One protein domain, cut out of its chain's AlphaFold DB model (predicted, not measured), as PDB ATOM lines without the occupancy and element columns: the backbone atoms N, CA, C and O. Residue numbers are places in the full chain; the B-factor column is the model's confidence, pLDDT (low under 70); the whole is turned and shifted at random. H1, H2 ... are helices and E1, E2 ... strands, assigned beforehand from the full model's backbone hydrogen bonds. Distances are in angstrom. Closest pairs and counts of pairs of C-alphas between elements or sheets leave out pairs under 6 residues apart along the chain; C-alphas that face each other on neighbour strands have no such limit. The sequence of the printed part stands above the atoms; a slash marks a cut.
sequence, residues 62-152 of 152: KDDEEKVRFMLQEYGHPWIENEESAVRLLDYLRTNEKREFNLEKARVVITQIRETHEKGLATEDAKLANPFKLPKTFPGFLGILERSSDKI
ATOM      1  N   LYS A  62      15.686  18.419  12.950       75.44
ATOM      2  CA  LYS A  62      14.819  19.380  13.622       75.44
ATOM      3  C   LYS A  62      13.921  18.699  14.656       75.44
ATOM      4  O   LYS A  62      13.742  19.234  15.750       75.44
ATOM      5  N   ASP A  63      13.423  17.506  14.335       82.19
ATOM      6  CA  ASP A  63      12.635  16.693  15.263       82.19
ATOM      7  C   ASP A  63      13.448  16.273  16.492       82.19
ATOM      8  O   ASP A  63      12.974  16.381  17.625       82.19
ATOM      9  N   ASP A  64      14.690  15.827  16.295       84.31
ATOM     10  CA  ASP A  64      15.549  15.398  17.399       84.31
ATOM     11  C   ASP A  64      15.995  16.579  18.283       84.31
ATOM     12  O   ASP A  64      15.979  16.467  19.512       84.31
ATOM     13  N   GLU A  65      16.282  17.748  17.704       89.56
ATOM     14  CA  GLU A  65      16.536  18.981  18.467       89.56
ATOM     15  C   GLU A  65      15.320  19.401  19.308       89.56
ATOM     16  O   GLU A  65      15.455  19.809  20.467       89.56
ATOM     17  N   GLU A  66      14.107  19.279  18.761       92.31
ATOM     18  CA  GLU A  66      12.887  19.609  19.494       92.31
ATOM     19  C   GLU A  66      12.617  18.621  20.638       92.31
ATOM     20  O   GLU A  66      12.236  19.045  21.737       92.31
ATOM     21  N   LYS A  67      12.877  17.326  20.422       92.94
ATOM     22  CA  LYS A  67      12.825  16.297  21.471       92.94
ATOM     23  C   LYS A  67      13.801  16.614  22.600       92.94
ATOM     24  O   LYS A  67      13.396  16.602  23.761       92.94
ATOM     25  N   VAL A  68      15.053  16.948  22.280       93.88
ATOM     26  CA  VAL A  68      16.083  17.294  23.274       93.88
ATOM     27  C   VAL A  68      15.689  18.539  24.069       93.88
ATOM     28  O   VAL A  68      15.754  18.535  25.300       93.88
ATOM     29  N   ARG A  69      15.200  19.589  23.398       94.44
ATOM     30  CA  ARG A  69      14.739  20.810  24.075       94.44
ATOM     31  C   ARG A  69      13.564  20.531  25.010       94.44
ATOM     32  O   ARG A  69      13.544  21.022  26.138       94.44
ATOM     33  N   PHE A  70      12.598  19.732  24.558       94.81
ATOM     34  CA  PHE A  70      11.469  19.311  25.384       94.81
ATOM     35  C   PHE A  70      11.937  18.515  26.604       94.81
ATOM     36  O   PHE A  70      11.522  18.799  27.723       94.81
ATOM     37  N   MET A  71      12.839  17.559  26.400       94.00
ATOM     38  CA  MET A  71      13.430  16.748  27.457       94.00
ATOM     39  C   MET A  71      14.118  17.597  28.530       94.00
ATOM     40  O   MET A  71      13.879  17.393  29.715       94.00
ATOM     41  N   LEU A  72      14.908  18.594  28.140       94.31
ATOM     42  CA  LEU A  72      15.554  19.505  29.089       94.31
ATOM     43  C   LEU A  72      14.551  20.323  29.906       94.31
ATOM     44  O   LEU A  72      14.736  20.519  31.107       94.31
ATOM     45  N   GLN A  73      13.487  20.798  29.260       93.94
ATOM     46  CA  GLN A  73      12.478  21.634  29.902       93.94
ATOM     47  C   GLN A  73      11.562  20.833  30.837       93.94
ATOM     48  O   GLN A  73      11.244  21.282  31.938       93.94
ATOM     49  N   GLU A  74      11.108  19.665  30.393       93.12
ATOM     50  CA  GLU A  74      10.029  18.912  31.036       93.12
ATOM     51  C   GLU A  74      10.539  17.723  31.849       93.12
ATOM     52  O   GLU A  74       9.937  17.383  32.867       93.12
ATOM     53  N   TYR A  75      11.651  17.117  31.427       92.00
ATOM     54  CA  TYR A  75      12.294  15.956  32.050       92.00
ATOM     55  C   TYR A  75      13.657  16.274  32.665       92.00
ATOM     56  O   TYR A  75      14.486  15.377  32.795       92.00
ATOM     57  N   GLY A  76      13.883  17.535  33.040       87.19
ATOM     58  CA  GLY A  76      15.123  18.004  33.653       87.19
ATOM     59  C   GLY A  76      15.475  17.315  34.984       87.19
ATOM     60  O   GLY A  76      15.197  16.139  35.227       87.19
ATOM     61  N   HIS A  77      16.112  18.045  35.896       84.19
ATOM     62  CA  HIS A  77      16.629  17.469  37.143       84.19
ATOM     63  C   HIS A  77      15.569  16.613  37.902       84.19
ATOM     64  O   HIS A  77      14.466  17.107  38.165       84.19
ATOM     65  N   PRO A  78      15.866  15.341  38.268       85.94
ATOM     66  CA  PRO A  78      17.193  14.718  38.327       85.94
ATOM     67  C   PRO A  78      17.672  13.946  37.094       85.94
ATOM     68  O   PRO A  78      18.761  13.388  37.149       85.94
ATOM     69  N   TRP A  79      16.898  13.877  36.016       91.31
ATOM     70  CA  TRP A  79      17.174  12.913  34.945       91.31
ATOM     71  C   TRP A  79      18.007  13.481  33.811       91.31
ATOM     72  O   TRP A  79      18.864  12.782  33.274       91.31
ATOM     73  N   ILE A  80      17.749  14.734  33.449       92.62
ATOM     74  CA  ILE A  80      18.377  15.376  32.300       92.62
ATOM     75  C   ILE A  80      19.015  16.677  32.773       92.62
ATOM     76  O   ILE A  80      18.338  17.595  33.236       92.62
ATOM     77  N   GLU A  81      20.341  16.729  32.694       91.31
ATOM     78  CA  GLU A  81      21.146  17.878  33.126       91.31
ATOM     79  C   GLU A  81      21.611  18.722  31.937       91.31
ATOM     80  O   GLU A  81      21.810  19.928  32.058       91.31
ATOM     81  N   ASN A  82      21.799  18.079  30.788       94.19
ATOM     82  CA  ASN A  82      22.343  18.670  29.573       94.19
ATOM     83  C   ASN A  82      21.852  17.923  28.322       94.19
ATOM     84  O   ASN A  82      21.252  16.848  28.410       94.19
ATOM     85  N   GLU A  83      22.116  18.495  27.151       94.06
ATOM     86  CA  GLU A  83      21.704  17.931  25.860       94.06
ATOM     87  C   GLU A  83      22.235  16.504  25.655       94.06
ATOM     88  O   GLU A  83      21.492  15.622  25.232       94.06
ATOM     89  N   GLU A  84      23.479  16.225  26.055       93.62
ATOM     90  CA  GLU A  84      24.063  14.883  25.939       93.62
ATOM     91  C   GLU A  84      23.318  13.833  26.770       93.62
ATOM     92  O   GLU A  84      23.204  12.680  26.358       93.62
ATOM     93  N   SER A  85      22.835  14.196  27.961       93.31
ATOM     94  CA  SER A  85      22.036  13.296  28.797       93.31
ATOM     95  C   SER A  85      20.663  13.014  28.180       93.31
ATOM     96  O   SER A  85      20.188  11.882  28.263       93.31
ATOM     97  N   ALA A  86      20.071  13.992  27.484       94.38
ATOM     98  CA  ALA A  86      18.832  13.797  26.736       94.38
ATOM     99  C   ALA A  86      19.041  12.830  25.563       94.38
ATOM    100  O   ALA A  86      18.299  11.861  25.426       94.38
ATOM    101  N   VAL A  87      20.100  13.028  24.768       94.06
ATOM    102  CA  VAL A  87      20.440  12.129  23.650       94.06
ATOM    103  C   VAL A  87      20.716  10.710  24.151       94.06
ATOM    104  O   VAL A  87      20.146   9.753  23.630       94.06
ATOM    105  N   ARG A  88      21.499  10.559  25.228       94.38
ATOM    106  CA  ARG A  88      21.749   9.252  25.859       94.38
ATOM    107  C   ARG A  88      20.467   8.562  26.320       94.38
ATOM    108  O   ARG A  88      20.373   7.340  26.241       94.38
ATOM    109  N   LEU A  89      19.482   9.320  26.797       93.88
ATOM    110  CA  LEU A  89      18.194   8.773  27.208       93.88
ATOM    111  C   LEU A  89      17.346   8.324  26.009       93.88
ATOM    112  O   LEU A  89      16.728   7.262  26.070       93.88
ATOM    113  N   LEU A  90      17.339   9.091  24.915       93.25
ATOM    114  CA  LEU A  90      16.690   8.689  23.663       93.25
ATOM    115  C   LEU A  90      17.303   7.392  23.119       93.25
ATOM    116  O   LEU A  90      16.577   6.457  22.776       93.25
ATOM    117  N   ASP A  91      18.632   7.292  23.133       94.19
ATOM    118  CA  ASP A  91      19.340   6.072  22.747       94.19
ATOM    119  C   ASP A  91      19.040   4.908  23.695       94.19
ATOM    120  O   ASP A  91      18.834   3.781  23.237       94.19
ATOM    121  N   TYR A  92      18.953   5.152  25.007       93.88
ATOM    122  CA  TYR A  92      18.562   4.130  25.981       93.88
ATOM    123  C   TYR A  92      17.180   3.544  25.653       93.88
ATOM    124  O   TYR A  92      17.037   2.320  25.624       93.88
ATOM    125  N   LEU A  93      16.189   4.389  25.345       93.94
ATOM    126  CA  LEU A  93      14.833   3.950  24.991       93.94
ATOM    127  C   LEU A  93      14.821   3.089  23.721       93.94
ATOM    128  O   LEU A  93      14.194   2.027  23.697       93.94
ATOM    129  N   ARG A  94      15.574   3.489  22.693       93.88
ATOM    130  CA  ARG A  94      15.686   2.724  21.441       93.88
ATOM    131  C   ARG A  94      16.376   1.377  21.655       93.88
ATOM    132  O   ARG A  94      15.935   0.347  21.143       93.88
ATOM    133  N   THR A  95      17.471   1.369  22.411       94.00
ATOM    134  CA  THR A  95      18.348   0.197  22.546       94.00
ATOM    135  C   THR A  95      17.821  -0.830  23.546       94.00
ATOM    136  O   THR A  95      17.752  -2.014  23.190       94.00
ATOM    137  N   ASN A  96      17.424  -0.388  24.742       94.00
ATOM    138  CA  ASN A  96      17.023  -1.244  25.862       94.00
ATOM    139  C   ASN A  96      15.515  -1.501  25.871       94.00
ATOM    140  O   ASN A  96      15.095  -2.650  25.964       94.00
ATOM    141  N   GLU A  97      14.707  -0.453  25.705       91.88
ATOM    142  CA  GLU A  97      13.245  -0.553  25.833       91.88
ATOM    143  C   GLU A  97      12.532  -0.866  24.510       91.88
ATOM    144  O   GLU A  97      11.325  -1.109  24.506       91.88
ATOM    145  N   LYS A  98      13.267  -0.868  23.385       94.50
ATOM    146  CA  LYS A  98      12.732  -1.027  22.017       94.50
ATOM    147  C   LYS A  98      11.594  -0.046  21.730       94.50
ATOM    148  O   LYS A  98      10.528  -0.416  21.236       94.50
ATOM    149  N   ARG A  99      11.818   1.219  22.091       94.44
ATOM    150  CA  ARG A  99      10.830   2.288  21.959       94.44
ATOM    151  C   ARG A  99      11.406   3.543  21.320       94.44
ATOM    152  O   ARG A  99      12.544   3.914  21.584       94.44
ATOM    153  N   GLU A 100      10.579   4.214  20.527       93.88
ATOM    154  CA  GLU A 100      10.862   5.524  19.945       93.88
ATOM    155  C   GLU A 100      10.159   6.597  20.769       93.88
ATOM    156  O   GLU A 100       8.948   6.530  21.003       93.88
ATOM    157  N   PHE A 101      10.909   7.605  21.208       94.50
ATOM    158  CA  PHE A 101      10.329   8.722  21.939       94.50
ATOM    159  C   PHE A 101       9.432   9.562  21.022       94.50
ATOM    160  O   PHE A 101       9.887  10.097  20.008       94.50
ATOM    161  N   ASN A 102       8.163   9.714  21.406       94.31
ATOM    162  CA  ASN A 102       7.179  10.471  20.648       94.31
ATOM    163  C   ASN A 102       6.889  11.799  21.357       94.31
ATOM    164  O   ASN A 102       6.264  11.842  22.419       94.31
ATOM    165  N   LEU A 103       7.329  12.899  20.749       93.81
ATOM    166  CA  LEU A 103       7.219  14.235  21.328       93.81
ATOM    167  C   LEU A 103       5.764  14.664  21.576       93.81
ATOM    168  O   LEU A 103       5.453  15.235  22.623       93.81
ATOM    169  N   GLU A 104       4.861  14.383  20.638       93.69
ATOM    170  CA  GLU A 104       3.449  14.754  20.760       93.69
ATOM    171  C   GLU A 104       2.786  13.999  21.913       93.69
ATOM    172  O   GLU A 104       2.102  14.598  22.747       93.69
ATOM    173  N   LYS A 105       3.063  12.694  22.029       94.75
ATOM    174  CA  LYS A 105       2.590  11.888  23.160       94.75
ATOM    175  C   LYS A 105       3.177  12.370  24.474       94.75
ATOM    176  O   LYS A 105       2.438  12.501  25.446       94.75
ATOM    177  N   ALA A 106       4.467  12.685  24.505       94.75
ATOM    178  CA  ALA A 106       5.132  13.183  25.699       94.75
ATOM    179  C   ALA A 106       4.482  14.471  26.233       94.75
ATOM    180  O   ALA A 106       4.243  14.577  27.437       94.75
ATOM    181  N   ARG A 107       4.122  15.410  25.343       94.56
ATOM    182  CA  ARG A 107       3.396  16.648  25.689       94.56
ATOM    183  C   ARG A 107       2.042  16.363  26.331       94.56
ATOM    184  O   ARG A 107       1.694  16.968  27.347       94.56
ATOM    185  N   VAL A 108       1.283  15.427  25.767       95.94
ATOM    186  CA  VAL A 108      -0.021  15.033  26.315       95.94
ATOM    187  C   VAL A 108       0.151  14.348  27.670       95.94
ATOM    188  O   VAL A 108      -0.517  14.714  28.635       95.94
ATOM    189  N   VAL A 109       1.077  13.393  27.771       95.06
ATOM    190  CA  VAL A 109       1.327  12.618  28.992       95.06
ATOM    191  C   VAL A 109       1.767  13.520  30.140       95.06
ATOM    192  O   VAL A 109       1.208  13.417  31.231       95.06
ATOM    193  N   ILE A 110       2.724  14.427  29.919       93.81
ATOM    194  CA  ILE A 110       3.209  15.300  30.992       93.81
ATOM    195  C   ILE A 110       2.116  16.253  31.483       93.81
ATOM    196  O   ILE A 110       1.968  16.448  32.689       93.81
ATOM    197  N   THR A 111       1.288  16.761  30.566       93.81
ATOM    198  CA  THR A 111       0.137  17.611  30.894       93.81
ATOM    199  C   THR A 111      -0.883  16.841  31.729       93.81
ATOM    200  O   THR A 111      -1.259  17.293  32.806       93.81
ATOM    201  N   GLN A 112      -1.255  15.627  31.315       94.44
ATOM    202  CA  GLN A 112      -2.183  14.778  32.068       94.44
ATOM    203  C   GLN A 112      -1.670  14.443  33.472       94.44
ATOM    204  O   GLN A 112      -2.446  14.421  34.430       94.44
ATOM    205  N   ILE A 113      -0.371  14.169  33.611       92.75
ATOM    206  CA  ILE A 113       0.235  13.880  34.914       92.75
ATOM    207  C   ILE A 113       0.192  15.128  35.806       92.75
ATOM    208  O   ILE A 113      -0.198  15.016  36.969       92.75
ATOM    209  N   ARG A 114       0.533  16.310  35.272       92.31
ATOM    210  CA  ARG A 114       0.447  17.590  35.998       92.31
ATOM    211  C   ARG A 114      -0.980  17.885  36.451       92.31
ATOM    212  O   ARG A 114      -1.198  18.129  37.633       92.31
ATOM    213  N   GLU A 115      -1.958  17.756  35.560       92.31
ATOM    214  CA  GLU A 115      -3.371  17.944  35.900       92.31
ATOM    215  C   GLU A 115      -3.846  16.965  36.977       92.31
ATOM    216  O   GLU A 115      -4.584  17.336  37.886       92.31
ATOM    217  N   THR A 116      -3.432  15.698  36.888       90.56
ATOM    218  CA  THR A 116      -3.789  14.676  37.882       90.56
ATOM    219  C   THR A 116      -3.184  15.007  39.244       90.56
ATOM    220  O   THR A 116      -3.856  14.872  40.265       90.56
ATOM    221  N   HIS A 117      -1.939  15.485  39.261       89.19
ATOM    222  CA  HIS A 117      -1.269  15.943  40.471       89.19
ATOM    223  C   HIS A 117      -1.995  17.142  41.097       89.19
ATOM    224  O   HIS A 117      -2.286  17.130  42.290       89.19
ATOM    225  N   GLU A 118      -2.355  18.144  40.295       89.56
ATOM    226  CA  GLU A 118      -3.079  19.330  40.763       89.56
ATOM    227  C   GLU A 118      -4.488  19.014  41.270       89.56
ATOM    228  O   GLU A 118      -4.912  19.591  42.268       89.56
ATOM    229  N   LYS A 119      -5.209  18.080  40.635       88.31
ATOM    230  CA  LYS A 119      -6.529  17.614  41.101       88.31
ATOM    231  C   LYS A 119      -6.469  16.946  42.475       88.31
ATOM    232  O   LYS A 119      -7.463  16.950  43.193       88.31
ATOM    233  N   GLY A 120      -5.320  16.380  42.842       82.00
ATOM    234  CA  GLY A 120      -5.083  15.824  44.174       82.00
ATOM    235  C   GLY A 120      -4.911  16.884  45.269       82.00
ATOM    236  O   GLY A 120      -4.885  16.533  46.448       82.00
ATOM    237  N   LEU A 121      -4.793  18.165  44.906       88.19
ATOM    238  CA  LEU A 121      -4.556  19.274  45.825       88.19
ATOM    239  C   LEU A 121      -5.837  20.100  45.991       88.19
ATOM    240  O   LEU A 121      -6.407  20.607  45.030       88.19
ATOM    241  N   ALA A 122      -6.296  20.235  47.238       80.00
ATOM    242  CA  ALA A 122      -7.615  20.787  47.554       80.00
ATOM    243  C   ALA A 122      -7.735  22.316  47.387       80.00
ATOM    244  O   ALA A 122      -8.846  22.831  47.292       80.00
ATOM    245  N   THR A 123      -6.619  23.049  47.389       87.50
ATOM    246  CA  THR A 123      -6.596  24.520  47.341       87.50
ATOM    247  C   THR A 123      -5.477  25.034  46.439       87.50
ATOM    248  O   THR A 123      -4.472  24.352  46.234       87.50
ATOM    249  N   GLU A 124      -5.618  26.260  45.931       85.62
ATOM    250  CA  GLU A 124      -4.570  26.921  45.137       85.62
ATOM    251  C   GLU A 124      -3.270  27.102  45.940       85.62
ATOM    252  O   GLU A 124      -2.185  26.838  45.426       85.62
ATOM    253  N   ASP A 125      -3.367  27.419  47.235       86.88
ATOM    254  CA  ASP A 125      -2.200  27.493  48.125       86.88
ATOM    255  C   ASP A 125      -1.460  26.149  48.219       86.88
ATOM    256  O   ASP A 125      -0.228  26.109  48.240       86.88
ATOM    257  N   ALA A 126      -2.193  25.027  48.225       86.00
ATOM    258  CA  ALA A 126      -1.593  23.697  48.235       86.00
ATOM    259  C   ALA A 126      -0.878  23.373  46.915       86.00
ATOM    260  O   ALA A 126       0.165  22.716  46.957       86.00
ATOM    261  N   LYS A 127      -1.388  23.861  45.773       87.12
ATOM    262  CA  LYS A 127      -0.738  23.749  44.451       87.12
ATOM    263  C   LYS A 127       0.558  24.549  44.386       87.12
ATOM    264  O   LYS A 127       1.576  24.029  43.942       87.12
ATOM    265  N   LEU A 128       0.544  25.783  44.887       85.06
ATOM    266  CA  LEU A 128       1.739  26.628  44.974       85.06
ATOM    267  C   LEU A 128       2.794  26.042  45.921       85.06
ATOM    268  O   LEU A 128       3.983  26.059  45.604       85.06
ATOM    269  N   ALA A 129       2.375  25.492  47.064       88.44
ATOM    270  CA  ALA A 129       3.281  24.870  48.027       88.44
ATOM    271  C   ALA A 129       3.861  23.532  47.532       88.44
ATOM    272  O   ALA A 129       4.986  23.174  47.888       88.44
ATOM    273  N   ASN A 130       3.112  22.798  46.704       87.06
ATOM    274  CA  ASN A 130       3.501  21.498  46.168       87.06
ATOM    275  C   ASN A 130       3.508  21.551  44.636       87.06
ATOM    276  O   ASN A 130       2.577  21.050  44.006       87.06
ATOM    277  N   PRO A 131       4.545  22.134  44.009       87.19
ATOM    278  CA  PRO A 131       4.677  22.079  42.562       87.19
ATOM    279  C   PRO A 131       4.908  20.635  42.110       87.19
ATOM    280  O   PRO A 131       5.564  19.851  42.808       87.19
ATOM    281  N   PHE A 132       4.406  20.303  40.919       89.06
ATOM    282  CA  PHE A 132       4.661  19.010  40.293       89.06
ATOM    283  C   PHE A 132       6.169  18.742  40.195       89.06
ATOM    284  O   PHE A 132       6.951  19.602  39.785       89.06
ATOM    285  N   LYS A 133       6.571  17.523  40.559       90.25
ATOM    286  CA  LYS A 133       7.948  17.039  40.457       90.25
ATOM    287  C   LYS A 133       7.942  15.669  39.811       90.25
ATOM    288  O   LYS A 133       7.084  14.838  40.108       90.25
ATOM    289  N   LEU A 134       8.937  15.421  38.968       91.12
ATOM    290  CA  LEU A 134       9.149  14.095  38.403       91.12
ATOM    291  C   LEU A 134       9.517  13.090  39.506       91.12
ATOM    292  O   LEU A 134      10.108  13.472  40.526       91.12
ATOM    293  N   PRO A 135       9.212  11.797  39.306       91.12
ATOM    294  CA  PRO A 135       9.680  10.739  40.187       91.12
ATOM    295  C   PRO A 135      11.200  10.793  40.346       91.12
ATOM    296  O   PRO A 135      11.921  10.983  39.372       91.12
ATOM    297  N   LYS A 136      11.693  10.595  41.572       91.31
ATOM    298  CA  LYS A 136      13.138  10.522  41.864       91.31
ATOM    299  C   LYS A 136      13.742   9.148  41.574       91.31
ATOM    300  O   LYS A 136      14.957   8.996  41.586       91.31
ATOM    301  N   THR A 137      12.899   8.138  41.376       92.94
ATOM    302  CA  THR A 137      13.316   6.764  41.100       92.94
ATOM    303  C   THR A 137      13.248   6.484  39.609       92.94
ATOM    304  O   THR A 137      12.287   6.873  38.940       92.94
ATOM    305  N   PHE A 138      14.253   5.770  39.098       88.75
ATOM    306  CA  PHE A 138      14.332   5.473  37.672       88.75
ATOM    307  C   PHE A 138      13.123   4.663  37.181       88.75
ATOM    308  O   PHE A 138      12.545   5.071  36.187       88.75
ATOM    309  N   PRO A 139      12.623   3.632  37.899       93.44
ATOM    310  CA  PRO A 139      11.406   2.929  37.482       93.44
ATOM    311  C   PRO A 139      10.170   3.832  37.378       93.44
ATOM    312  O   PRO A 139       9.353   3.672  36.475       93.44
ATOM    313  N   GLY A 140      10.031   4.809  38.282       93.25
ATOM    314  CA  GLY A 140       8.922   5.760  38.229       93.25
ATOM    315  C   GLY A 140       9.025   6.689  37.022       93.25
ATOM    316  O   GLY A 140       8.027   6.960  36.360       93.25
ATOM    317  N   PHE A 141      10.236   7.155  36.719       94.19
ATOM    318  CA  PHE A 141      10.494   7.988  35.550       94.19
ATOM    319  C   PHE A 141      10.362   7.209  34.236       94.19
ATOM    320  O   PHE A 141       9.737   7.695  33.296       94.19
ATOM    321  N   LEU A 142      10.847   5.968  34.200       93.50
ATOM    322  CA  LEU A 142      10.706   5.065  33.064       93.50
ATOM    323  C   LEU A 142       9.232   4.832  32.724       93.50
ATOM    324  O   LEU A 142       8.867   4.916  31.559       93.50
ATOM    325  N   GLY A 143       8.358   4.675  33.723       93.94
ATOM    326  CA  GLY A 143       6.914   4.574  33.489       93.94
ATOM    327  C   GLY A 143       6.303   5.807  32.804       93.94
ATOM    328  O   GLY A 143       5.327   5.682  32.065       93.94
ATOM    329  N   ILE A 144       6.877   7.000  32.998       94.44
ATOM    330  CA  ILE A 144       6.485   8.200  32.244       94.44
ATOM    331  C   ILE A 144       6.990   8.079  30.806       94.44
ATOM    332  O   ILE A 144       6.201   8.228  29.878       94.44
ATOM    333  N   LEU A 145       8.269   7.750  30.616       93.81
ATOM    334  CA  LEU A 145       8.872   7.606  29.288       93.81
ATOM    335  C   LEU A 145       8.184   6.534  28.440       93.81
ATOM    336  O   LEU A 145       7.939   6.762  27.261       93.81
ATOM    337  N   GLU A 146       7.812   5.397  29.023       94.38
ATOM    338  CA  GLU A 146       7.082   4.328  28.340       94.38
ATOM    339  C   GLU A 146       5.715   4.780  27.827       94.38
ATOM    340  O   GLU A 146       5.282   4.331  26.767       94.38
ATOM    341  N   ARG A 147       5.027   5.655  28.571       94.69
ATOM    342  CA  ARG A 147       3.749   6.250  28.150       94.69
ATOM    343  C   ARG A 147       3.950   7.326  27.087       94.69
ATOM    344  O   ARG A 147       3.074   7.517  26.248       94.69
ATOM    345  N   SER A 148       5.091   8.005  27.128       94.38
ATOM    346  CA  SER A 148       5.513   9.022  26.164       94.38
ATOM    347  C   SER A 148       6.119   8.448  24.877       94.38
ATOM    348  O   SER A 148       6.427   9.213  23.969       94.38
ATOM    349  N   SER A 149       6.327   7.132  24.791       94.00
ATOM    350  CA  SER A 149       7.077   6.496  23.700       94.00
ATOM    351  C   SER A 149       6.293   5.369  23.038       94.00
ATOM    352  O   SER A 149       5.509   4.664  23.676       94.00
ATOM    353  N   ASP A 150       6.558   5.159  21.756       94.19
ATOM    354  CA  ASP A 150       5.949   4.116  20.938       94.19
ATOM    355  C   ASP A 150       6.839   2.885  20.845       94.19
ATOM    356  O   ASP A 150       8.059   3.003  20.853       94.19
ATOM    357  N   LYS A 151       6.242   1.691  20.783       93.25
ATOM    358  CA  LYS A 151       7.005   0.456  20.552       93.25
ATOM    359  C   LYS A 151       7.473   0.398  19.097       93.25
ATOM    360  O   LYS A 151       6.691   0.732  18.208       93.25
ATOM    361  N   ILE A 152       8.714  -0.048  18.901       88.25
ATOM    362  CA  ILE A 152       9.347  -0.294  17.597       88.25
ATOM    363  C   ILE A 152       9.339  -1.795  17.306       88.25
ATOM    364  O   ILE A 152       9.605  -2.575  18.251       88.25
TER     365      ILE A 152
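What this domain is: This is residues 62 to 152 of the 152 residues of an uncharacterized protein of Bathycoccus prasinos (UniProt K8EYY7). A short ribbon of two strands, E1 and E2, lies at one end of a helical body, with H2, H5 and the first part of H3 close around it and H1 packed on the first parts of H2 and H3. The long helix H3 runs from there toward the far end, where H4 lies, and residues 130 to 137 lead back to H5. The printed part has 91 residues, in the order H1, H2, E1, H3, H4, H5, E2; the sheet, E1 - E2, is antiparallel and the class is mostly helix. The whole is compact, with a radius of gyration of the C-alphas of 13.8 A, yet elongated, spanning 42 by 26 by 25 A.

Where its parts are: E1 is residues 99 to 101 and E2 residues 149 to 151, ending with C-alpha 151 at (7.005, 0.456, 20.552). H3, residues 103 to 119, is 24.3 A long from C-alpha 103 at (7.219, 14.235, 21.328). H2, residues 83 to 95, measures 18.4 A, H1, residues 62 to 74, 18.1 A from C-alpha 62 at (14.819, 19.380, 13.622), and H5, residues 138 to 148, 14.9 A. H4 is residues 124 to 129.

How they stand to each other: E1 and E2 are antiparallel at 152 degrees, with N 100 and O 150 2.8 A apart. The closest C-alphas of H2 and E1, Leu 93 and Arg 99, are 5.3 A apart. H3 touches H5 with residues 103 to 110 alone, closest at the C-alphas of Ala 106 and Ser 148, 4.2 A, at a steep tilt of 61 degrees, opposite ways. H1 touches H2, closest at the C-alphas of Val 68 and Ala 86, 5.6 A. H1 and H3 only just touch, with 3 pairs of C-alphas within 8 A, the closest Lys 67 and Leu 103, 6.0 A. H4 is close to H3 but not clearly touching, C-alphas 118 and 127 being 6.2 A apart. Every O i to N i+4 pair is within hydrogen-bond range in H1, H2, H3 and H4, and 5 of 7 in H5.

The domain as a whole: The farthest C-alphas, Asp 125 and Ile 152, are 42.9 A apart. The printed part has no cut, no link is long, and no printed residue is under 70 in pLDDT.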